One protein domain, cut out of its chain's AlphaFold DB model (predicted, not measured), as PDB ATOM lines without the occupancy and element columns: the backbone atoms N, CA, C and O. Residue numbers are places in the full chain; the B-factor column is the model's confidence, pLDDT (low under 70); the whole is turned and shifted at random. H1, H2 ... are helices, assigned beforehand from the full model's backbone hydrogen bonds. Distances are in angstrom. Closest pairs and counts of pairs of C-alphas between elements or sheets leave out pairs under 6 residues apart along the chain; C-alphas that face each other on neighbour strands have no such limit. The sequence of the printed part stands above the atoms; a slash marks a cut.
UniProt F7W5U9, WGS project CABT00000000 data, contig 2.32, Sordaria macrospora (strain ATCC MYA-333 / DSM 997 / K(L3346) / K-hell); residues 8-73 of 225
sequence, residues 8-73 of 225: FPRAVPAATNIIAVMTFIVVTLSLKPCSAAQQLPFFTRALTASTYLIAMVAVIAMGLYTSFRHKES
ATOM      1  N   PHE A   8     115.030 247.221 205.291       55.81
ATOM      2  CA  PHE A   8     116.260 246.908 204.557       55.81
ATOM      3  C   PHE A   8     117.552 247.427 205.216       55.81
ATOM      4  O   PHE A   8     118.484 246.632 205.351       55.81
ATOM      5  N   PRO A   9     117.648 248.679 205.714       62.09
ATOM      6  CA  PRO A   9     118.896 249.157 206.317       62.09
ATOM      7  C   PRO A   9     119.215 248.503 207.670       62.09
ATOM      8  O   PRO A   9     120.364 248.532 208.094       62.09
ATOM      9  N   ARG A  10     118.237 247.875 208.342       68.31
ATOM     10  CA  ARG A  10     118.472 247.103 209.577       68.31
ATOM     11  C   ARG A  10     118.795 245.630 209.325       68.31
ATOM     12  O   ARG A  10     119.538 245.040 210.106       68.31
ATOM     13  N   ALA A  11     118.278 245.041 208.249       62.53
ATOM     14  CA  ALA A  11     118.521 243.636 207.927       62.53
ATOM     15  C   ALA A  11     119.939 243.383 207.387       62.53
ATOM     16  O   ALA A  11     120.543 242.359 207.707       62.53
ATOM     17  N   VAL A  12     120.494 244.326 206.614       75.38
ATOM     18  CA  VAL A  12     121.826 244.171 206.003       75.38
ATOM     19  C   VAL A  12     122.949 244.084 207.055       75.38
ATOM     20  O   VAL A  12     123.712 243.121 206.988       75.38
ATOM     21  N   PRO A  13     123.024 244.964 208.079       80.25
ATOM     22  CA  PRO A  13     124.040 244.862 209.131       80.25
ATOM     23  C   PRO A  13     123.935 243.577 209.962       80.25
ATOM     24  O   PRO A  13     124.944 242.998 210.363       80.25
ATOM     25  N   ALA A  14     122.712 243.103 210.220       71.19
ATOM     26  CA  ALA A  14     122.496 241.856 210.952       71.19
ATOM     27  C   ALA A  14     123.001 240.644 210.149       71.19
ATOM     28  O   ALA A  14     123.694 239.788 210.699       71.19
ATOM     29  N   ALA A  15     122.727 240.603 208.842       73.81
ATOM     30  CA  ALA A  15     123.195 239.534 207.963       73.81
ATOM     31  C   ALA A  15     124.728 239.520 207.822       73.81
ATOM     32  O   ALA A  15     125.339 238.453 207.905       73.81
ATOM     33  N   THR A  16     125.370 240.686 207.681       82.88
ATOM     34  CA  THR A  16     126.837 240.771 207.592       82.88
ATOM     35  C   THR A  16     127.527 240.318 208.876       82.88
ATOM     36  O   THR A  16     128.552 239.642 208.803       82.88
ATOM     37  N   ASN A  17     126.944 240.604 210.046       79.25
ATOM     38  CA  ASN A  17     127.472 240.125 211.327       79.25
ATOM     39  C   ASN A  17     127.391 238.594 211.446       79.25
ATOM     40  O   ASN A  17     128.347 237.963 211.892       79.25
ATOM     41  N   ILE A  18     126.292 237.981 210.995       77.81
ATOM     42  CA  ILE A  18     126.139 236.516 211.012       77.81
ATOM     43  C   ILE A  18     127.167 235.848 210.089       77.81
ATOM     44  O   ILE A  18     127.796 234.863 210.481       77.81
ATOM     45  N   ILE A  19     127.378 236.398 208.887       77.94
ATOM     46  CA  ILE A  19     128.373 235.883 207.935       77.94
ATOM     47  C   ILE A  19     129.783 235.996 208.522       77.94
ATOM     48  O   ILE A  19     130.522 235.011 208.504       77.94
ATOM     49  N   ALA A  20     130.137 237.145 209.108       74.69
ATOM     50  CA  ALA A  20     131.442 237.350 209.734       74.69
ATOM     51  C   ALA A  20     131.712 236.315 210.843       74.69
ATOM     52  O   ALA A  20     132.771 235.683 210.849       74.69
ATOM     53  N   VAL A  21     130.732 236.049 211.715       81.38
ATOM     54  CA  VAL A  21     130.851 235.038 212.782       81.38
ATOM     55  C   VAL A  21     130.999 233.623 212.213       81.38
ATOM     56  O   VAL A  21     131.889 232.888 212.639       81.38
ATOM     57  N   MET A  22     130.187 233.243 211.218       79.56
ATOM     58  CA  MET A  22     130.301 231.939 210.544       79.56
ATOM     59  C   MET A  22     131.691 231.749 209.921       79.56
ATOM     60  O   MET A  22     132.327 230.716 210.135       79.56
ATOM     61  N   THR A  23     132.200 232.759 209.209       80.75
ATOM     62  CA  THR A  23     133.541 232.697 208.606       80.75
ATOM     63  C   THR A  23     134.646 232.612 209.657       80.75
ATOM     64  O   THR A  23     135.574 231.818 209.506       80.75
ATOM     65  N   PHE A  24     134.520 233.340 210.769       78.62
ATOM     66  CA  PHE A  24     135.484 233.301 211.864       78.62
ATOM     67  C   PHE A  24     135.545 231.925 212.543       78.62
ATOM     68  O   PHE A  24     136.635 231.425 212.821       78.62
ATOM     69  N   ILE A  25     134.396 231.274 212.764       76.94
ATOM     70  CA  ILE A  25     134.336 229.923 213.345       76.94
ATOM     71  C   ILE A  25     135.035 228.908 212.431       76.94
ATOM     72  O   ILE A  25     135.829 228.102 212.915       76.94
ATOM     73  N   VAL A  26     134.798 228.973 211.117       76.31
ATOM     74  CA  VAL A  26     135.438 228.073 210.141       76.31
ATOM     75  C   VAL A  26     136.956 228.259 210.130       76.31
ATOM     76  O   VAL A  26     137.696 227.274 210.189       76.31
ATOM     77  N   VAL A  27     137.436 229.505 210.119       80.31
ATOM     78  CA  VAL A  27     138.877 229.808 210.147       80.31
ATOM     79  C   VAL A  27     139.507 229.354 211.467       80.31
ATOM     80  O   VAL A  27     140.544 228.695 211.460       80.31
ATOM     81  N   THR A  28     138.856 229.619 212.601       79.94
ATOM     82  CA  THR A  28     139.371 229.251 213.932       79.94
ATOM     83  C   THR A  28     139.430 227.734 214.130       79.94
ATOM     84  O   THR A  28     140.388 227.223 214.709       79.94
ATOM     85  N   LEU A  29     138.445 226.989 213.615       71.62
ATOM     86  CA  LEU A  29     138.476 225.522 213.624       71.62
ATOM     87  C   LEU A  29     139.560 224.960 212.698       71.62
ATOM     88  O   LEU A  29     140.143 223.928 213.016       71.62
ATOM     89  N   SER A  30     139.863 225.656 211.600       72.12
ATOM     90  CA  SER A  30     140.921 225.265 210.660       72.12
ATOM     91  C   SER A  30     142.332 225.517 211.207       72.12
ATOM     92  O   SER A  30     143.274 224.838 210.807       72.12
ATOM     93  N   LEU A  31     142.492 226.470 212.133       74.88
ATOM     94  CA  LEU A  31     143.782 226.822 212.741       74.88
ATOM     95  C   LEU A  31     144.144 225.973 213.967       74.88
ATOM     96  O   LEU A  31     145.264 226.076 214.467       74.88
ATOM     97  N   LYS A  32     143.239 225.118 214.461       74.38
ATOM     98  CA  LYS A  32     143.583 224.171 215.525       74.38
ATOM     99  C   LYS A  32     144.399 223.019 214.917       74.38
ATOM    100  O   LYS A  32     143.850 222.290 214.091       74.38
ATOM    101  N   PRO A  33     145.674 222.813 215.310       54.56
ATOM    102  CA  PRO A  33     146.467 221.694 214.815       54.56
ATOM    103  C   PRO A  33     145.847 220.407 215.356       54.56
ATOM    104  O   PRO A  33     145.986 220.077 216.533       54.56
ATOM    105  N   CYS A  34     145.088 219.710 214.514       54.25
ATOM    106  CA  CYS A  34     144.477 218.457 214.907       54.25
ATOM    107  C   CYS A  34     145.390 217.293 214.535       54.25
ATOM    108  O   CYS A  34     145.669 217.057 213.359       54.25
ATOM    109  N   SER A  35     145.803 216.529 215.547       58.09
ATOM    110  CA  SER A  35     146.362 215.194 215.358       58.09
ATOM    111  C   SER A  35     145.399 214.359 214.506       58.09
ATOM    112  O   SER A  35     144.216 214.205 214.819       58.09
ATOM    113  N   ALA A  36     145.917 213.906 213.368       53.78
ATOM    114  CA  ALA A  36     145.166 213.425 212.222       53.78
ATOM    115  C   ALA A  36     144.766 211.946 212.358       53.78
ATOM    116  O   ALA A  36     145.626 211.108 212.597       53.78
ATOM    117  N   ALA A  37     143.468 211.646 212.189       56.00
ATOM    118  CA  ALA A  37     142.913 210.428 211.556       56.00
ATOM    119  C   ALA A  37     141.404 210.257 211.835       56.00
ATOM    120  O   ALA A  37     140.682 209.736 210.992       56.00
ATOM    121  N   GLN A  38     140.895 210.719 212.984       61.47
ATOM    122  CA  GLN A  38     139.506 210.452 213.407       61.47
ATOM    123  C   GLN A  38     138.495 211.586 213.124       61.47
ATOM    124  O   GLN A  38     137.305 211.409 213.367       61.47
ATOM    125  N   GLN A  39     138.916 212.737 212.580       58.62
ATOM    126  CA  GLN A  39     138.042 213.920 212.423       58.62
ATOM    127  C   GLN A  39     137.376 214.111 211.051       58.62
ATOM    128  O   GLN A  39     136.450 214.915 210.932       58.62
ATOM    129  N   LEU A  40     137.776 213.352 210.030       67.94
ATOM    130  CA  LEU A  40     137.186 213.434 208.686       67.94
ATOM    131  C   LEU A  40     135.643 213.336 208.651       67.94
ATOM    132  O   LEU A  40     135.026 214.155 207.967       67.94
ATOM    133  N   PRO A  41     134.977 212.424 209.389       72.75
ATOM    134  CA  PRO A  41     133.517 212.317 209.330       72.75
ATOM    135  C   PRO A  41     132.777 213.420 210.107       72.75
ATOM    136  O   PRO A  41     131.601 213.671 209.842       72.75
ATOM    137  N   PHE A  42     133.432 214.096 211.057       77.00
ATOM    138  CA  PHE A  42     132.829 215.236 211.755       77.00
ATOM    139  C   PHE A  42     132.822 216.477 210.859       77.00
ATOM    140  O   PHE A  42     131.821 217.190 210.789       77.00
ATOM    141  N   PHE A  43     133.910 216.691 210.113       72.50
ATOM    142  CA  PHE A  43     134.045 217.845 209.231       72.50
ATOM    143  C   PHE A  43     133.039 217.813 208.075       72.50
ATOM    144  O   PHE A  43     132.431 218.833 207.763       72.50
ATOM    145  N   THR A  44     132.786 216.640 207.482       78.38
ATOM    146  CA  THR A  44     131.789 216.507 206.406       78.38
ATOM    147  C   THR A  44     130.371 216.776 206.901       78.38
ATOM    148  O   THR A  44     129.636 217.508 206.241       78.38
ATOM    149  N   ARG A  45     130.001 216.271 208.086       79.12
ATOM    150  CA  ARG A  45     128.689 216.545 208.696       79.12
ATOM    151  C   ARG A  45     128.509 218.023 209.031       79.12
ATOM    152  O   ARG A  45     127.471 218.592 208.689       79.12
ATOM    153  N   ALA A  46     129.520 218.645 209.636       75.88
ATOM    154  CA  ALA A  46     129.504 220.071 209.946       75.88
ATOM    155  C   ALA A  46     129.373 220.923 208.673       75.88
ATOM    156  O   ALA A  46     128.523 221.810 208.617       75.88
ATOM    157  N   LEU A  47     130.134 220.597 207.623       83.12
ATOM    158  CA  LEU A  47     130.064 221.290 206.336       83.12
ATOM    159  C   LEU A  47     128.667 221.176 205.713       83.12
ATOM    160  O   LEU A  47     128.085 222.187 205.322       83.12
ATOM    161  N   THR A  48     128.097 219.965 205.672       85.56
ATOM    162  CA  THR A  48     126.743 219.771 205.134       85.56
ATOM    163  C   THR A  48     125.694 220.545 205.929       85.56
ATOM    164  O   THR A  48     124.862 221.223 205.327       85.56
ATOM    165  N   ALA A  49     125.756 220.535 207.264       77.19
ATOM    166  CA  ALA A  49     124.829 221.298 208.098       77.19
ATOM    167  C   ALA A  49     124.906 222.807 207.804       77.19
ATOM    168  O   ALA A  49     123.872 223.452 207.626       77.19
ATOM    169  N   SER A  50     126.115 223.356 207.651       82.69
ATOM    170  CA  SER A  50     126.301 224.765 207.287       82.69
ATOM    171  C   SER A  50     125.738 225.096 205.902       82.69
ATOM    172  O   SER A  50     125.106 226.139 205.740       82.69
ATOM    173  N   THR A  51     125.887 224.210 204.910       83.06
ATOM    174  CA  THR A  51     125.312 224.445 203.573       83.06
ATOM    175  C   THR A  51     123.783 224.481 203.575       83.06
ATOM    176  O   THR A  51     123.207 225.327 202.894       83.06
ATOM    177  N   TYR A  52     123.114 223.645 204.380       81.31
ATOM    178  CA  TYR A  52     121.651 223.687 204.511       81.31
ATOM    179  C   TYR A  52     121.163 224.991 205.150       81.31
ATOM    180  O   TYR A  52     120.163 225.553 204.702       81.31
ATOM    181  N   LEU A  53     121.890 225.511 206.146       79.06
ATOM    182  CA  LEU A  53     121.564 226.795 206.772       79.06
ATOM    183  C   LEU A  53     121.709 227.961 205.784       79.06
ATOM    184  O   LEU A  53     120.815 228.802 205.694       79.06
ATOM    185  N   ILE A  54     122.787 227.988 204.996       82.56
ATOM    186  CA  ILE A  54     122.994 229.011 203.958       82.56
ATOM    187  C   ILE A  54     121.897 228.919 202.884       82.56
ATOM    188  O   ILE A  54     121.338 229.943 202.486       82.56
ATOM    189  N   ALA A  55     121.544 227.704 202.454       76.75
ATOM    190  CA  ALA A  55     120.489 227.481 201.468       76.75
ATOM    191  C   ALA A  55     119.117 227.965 201.967       76.75
ATOM    192  O   ALA A  55     118.410 228.646 201.225       76.75
ATOM    193  N   MET A  56     118.755 227.689 203.226       83.81
ATOM    194  CA  MET A  56     117.511 228.198 203.818       83.81
ATOM    195  C   MET A  56     117.455 229.731 203.821       83.81
ATOM    196  O   MET A  56     116.440 230.304 203.425       83.81
ATOM    197  N   VAL A  57     118.545 230.405 204.206       83.06
ATOM    198  CA  VAL A  57     118.605 231.879 204.207       83.06
ATOM    199  C   VAL A  57     118.464 232.441 202.788       83.06
ATOM    200  O   VAL A  57     117.705 233.390 202.582       83.06
ATOM    201  N   ALA A  58     119.136 231.840 201.802       79.94
ATOM    202  CA  ALA A  58     119.051 232.266 200.406       79.94
ATOM    203  C   ALA A  58     117.630 232.118 199.834       79.94
ATOM    204  O   ALA A  58     117.138 233.033 199.171       79.94
ATOM    205  N   VAL A  59     116.940 231.011 200.134       81.31
ATOM    206  CA  VAL A  59     115.551 230.784 199.698       81.31
ATOM    207  C   VAL A  59     114.599 231.805 200.324       81.31
ATOM    208  O   VAL A  59     113.764 232.369 199.616       81.31
ATOM    209  N   ILE A  60     114.748 232.109 201.617       85.12
ATOM    210  CA  ILE A  60     113.924 233.125 202.294       85.12
ATOM    211  C   ILE A  60     114.167 234.512 201.682       85.12
ATOM    212  O   ILE A  60     113.211 235.228 201.382       85.12
ATOM    213  N   ALA A  61     115.427 234.884 201.437       81.88
ATOM    214  CA  ALA A  61     115.768 236.161 200.809       81.88
ATOM    215  C   ALA A  61     115.196 236.277 199.383       81.88
ATOM    216  O   ALA A  61     114.611 237.305 199.035       81.88
ATOM    217  N   MET A  62     115.296 235.211 198.581       86.31
ATOM    218  CA  MET A  62     114.723 235.139 197.232       86.31
ATOM    219  C   MET A  62     113.185 235.225 197.260       86.31
ATOM    220  O   MET A  62     112.582 235.924 196.440       86.31
ATOM    221  N   GLY A  63     112.535 234.572 198.229       78.38
ATOM    222  CA  GLY A  63     111.081 234.624 198.427       78.38
ATOM    223  C   GLY A  63     110.576 236.014 198.827       78.38
ATOM    224  O   GLY A  63     109.559 236.489 198.314       78.38
ATOM    225  N   LEU A  64     111.320 236.721 199.681       81.12
ATOM    226  CA  LEU A  64     111.015 238.112 200.019       81.12
ATOM    227  C   LEU A  64     111.242 239.039 198.815       81.12
ATOM    228  O   LEU A  64     110.376 239.858 198.513       81.12
ATOM    229  N   TYR A  65     112.350 238.881 198.084       80.31
ATOM    230  CA  TYR A  65     112.668 239.693 196.900       80.31
ATOM    231  C   TYR A  65     111.598 239.585 195.801       80.31
ATOM    232  O   TYR A  65     111.126 240.597 195.278       80.31
ATOM    233  N   THR A  66     111.172 238.361 195.481       74.44
ATOM    234  CA  THR A  66     110.121 238.113 194.479       74.44
ATOM    235  C   THR A  66     108.769 238.681 194.917       74.44
ATOM    236  O   THR A  66     108.083 239.312 194.114       74.44
ATOM    237  N   SER A  67     108.423 238.581 196.205       68.50
ATOM    238  CA  SER A  67     107.192 239.171 196.756       68.50
ATOM    239  C   SER A  67     107.146 240.702 196.634       68.50
ATOM    240  O   SER A  67     106.071 241.272 196.430       68.50
ATOM    241  N   PHE A  68     108.293 241.388 196.711       63.12
ATOM    242  CA  PHE A  68     108.357 242.838 196.488       63.12
ATOM    243  C   PHE A  68     108.162 243.220 195.014       63.12
ATOM    244  O   PHE A  68     107.447 244.184 194.735       63.12
ATOM    245  N   ARG A  69     108.702 242.439 194.067       60.12
ATOM    246  CA  ARG A  69     108.545 242.683 192.617       60.12
ATOM    247  C   ARG A  69     107.084 242.652 192.149       60.12
ATOM    248  O   ARG A  69     106.737 243.383 191.229       60.12
ATOM    249  N   HIS A  70     106.216 241.869 192.790       50.59
ATOM    250  CA  HIS A  70     104.799 241.784 192.406       50.59
ATOM    251  C   HIS A  70     103.921 242.931 192.937       50.59
ATOM    252  O   HIS A  70     102.801 243.101 192.456       50.59
ATOM    253  N   LYS A  71     104.393 243.751 193.891       52.62
ATOM    254  CA  LYS A  71     103.604 244.885 194.416       52.62
ATOM    255  C   LYS A  71     103.733 246.174 193.600       52.62
ATOM    256  O   LYS A  71     102.861 247.032 193.718       52.62
ATOM    257  N   GLU A  72     104.758 246.315 192.762       49.56
ATOM    258  CA  GLU A  72     104.926 247.503 191.908       49.56
ATOM    259  C   GLU A  72     104.086 247.438 190.621       49.56
ATOM    260  O   GLU A  72     103.640 248.471 190.124       49.56
ATOM    261  N   SER A  73     103.765 246.240 190.124       49.69
ATOM    262  CA  SER A  73     103.052 246.066 188.849       49.69
ATOM    263  C   SER A  73     101.577 246.485 188.882       49.69
ATOM    264  O   SER A  73     101.008 246.788 187.838       49.69
TER     265      SER A  73
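This is residues 8 to 73 of the 225 residues of an uncharacterized protein of Sordaria macrospora (strain ATCC MYA-333 / DSM 997 / K(L3346) / K-hell) (UniProt F7W5U9). The longest helix, H2, and a shorter one, H1, lie side by side as a long, narrow U, running opposite ways, joined by a loop at one end and open at the other, where residues 8 to 14 of H1 and residues 58 to 72 of H2 stand free. The outline is a rod of 59 by 22 by 9 A. The printed part has 66 residues with two named helices, H1 then H2, and no named strand; its class is all helix. It is extended, with a radius of gyration of the C-alphas of 17.1 A.

H2, residues 40 to 72, and H1, residues 8 to 30, are near each other, with 6 pairs of C-alphas within 10 A and no pair within 8 A. Residues 8 to 14, 30 to 42 and 58 to 73 stand free. O i to N i+4 pairs within hydrogen-bond range number 26 of 29 in H2 and 17 of 19 in H1.

H2 measures 49.8 A, from C-alpha 40 at (137.186, 213.434, 208.686) to C-alpha 72 at (104.926, 247.503, 191.908). H1 measures 33.4 A and begins at C-alpha 8, (116.260, 246.908, 204.557).

The C-alphas farthest apart, of Ser 35 and Ser 73, are 59.4 A apart. The 9-residue link is short, and the printed part has no cut. Mean pLDDT of the printed part is 72.9; residues 8 to 11, 33 to 40 and 67 to 73 are under 70.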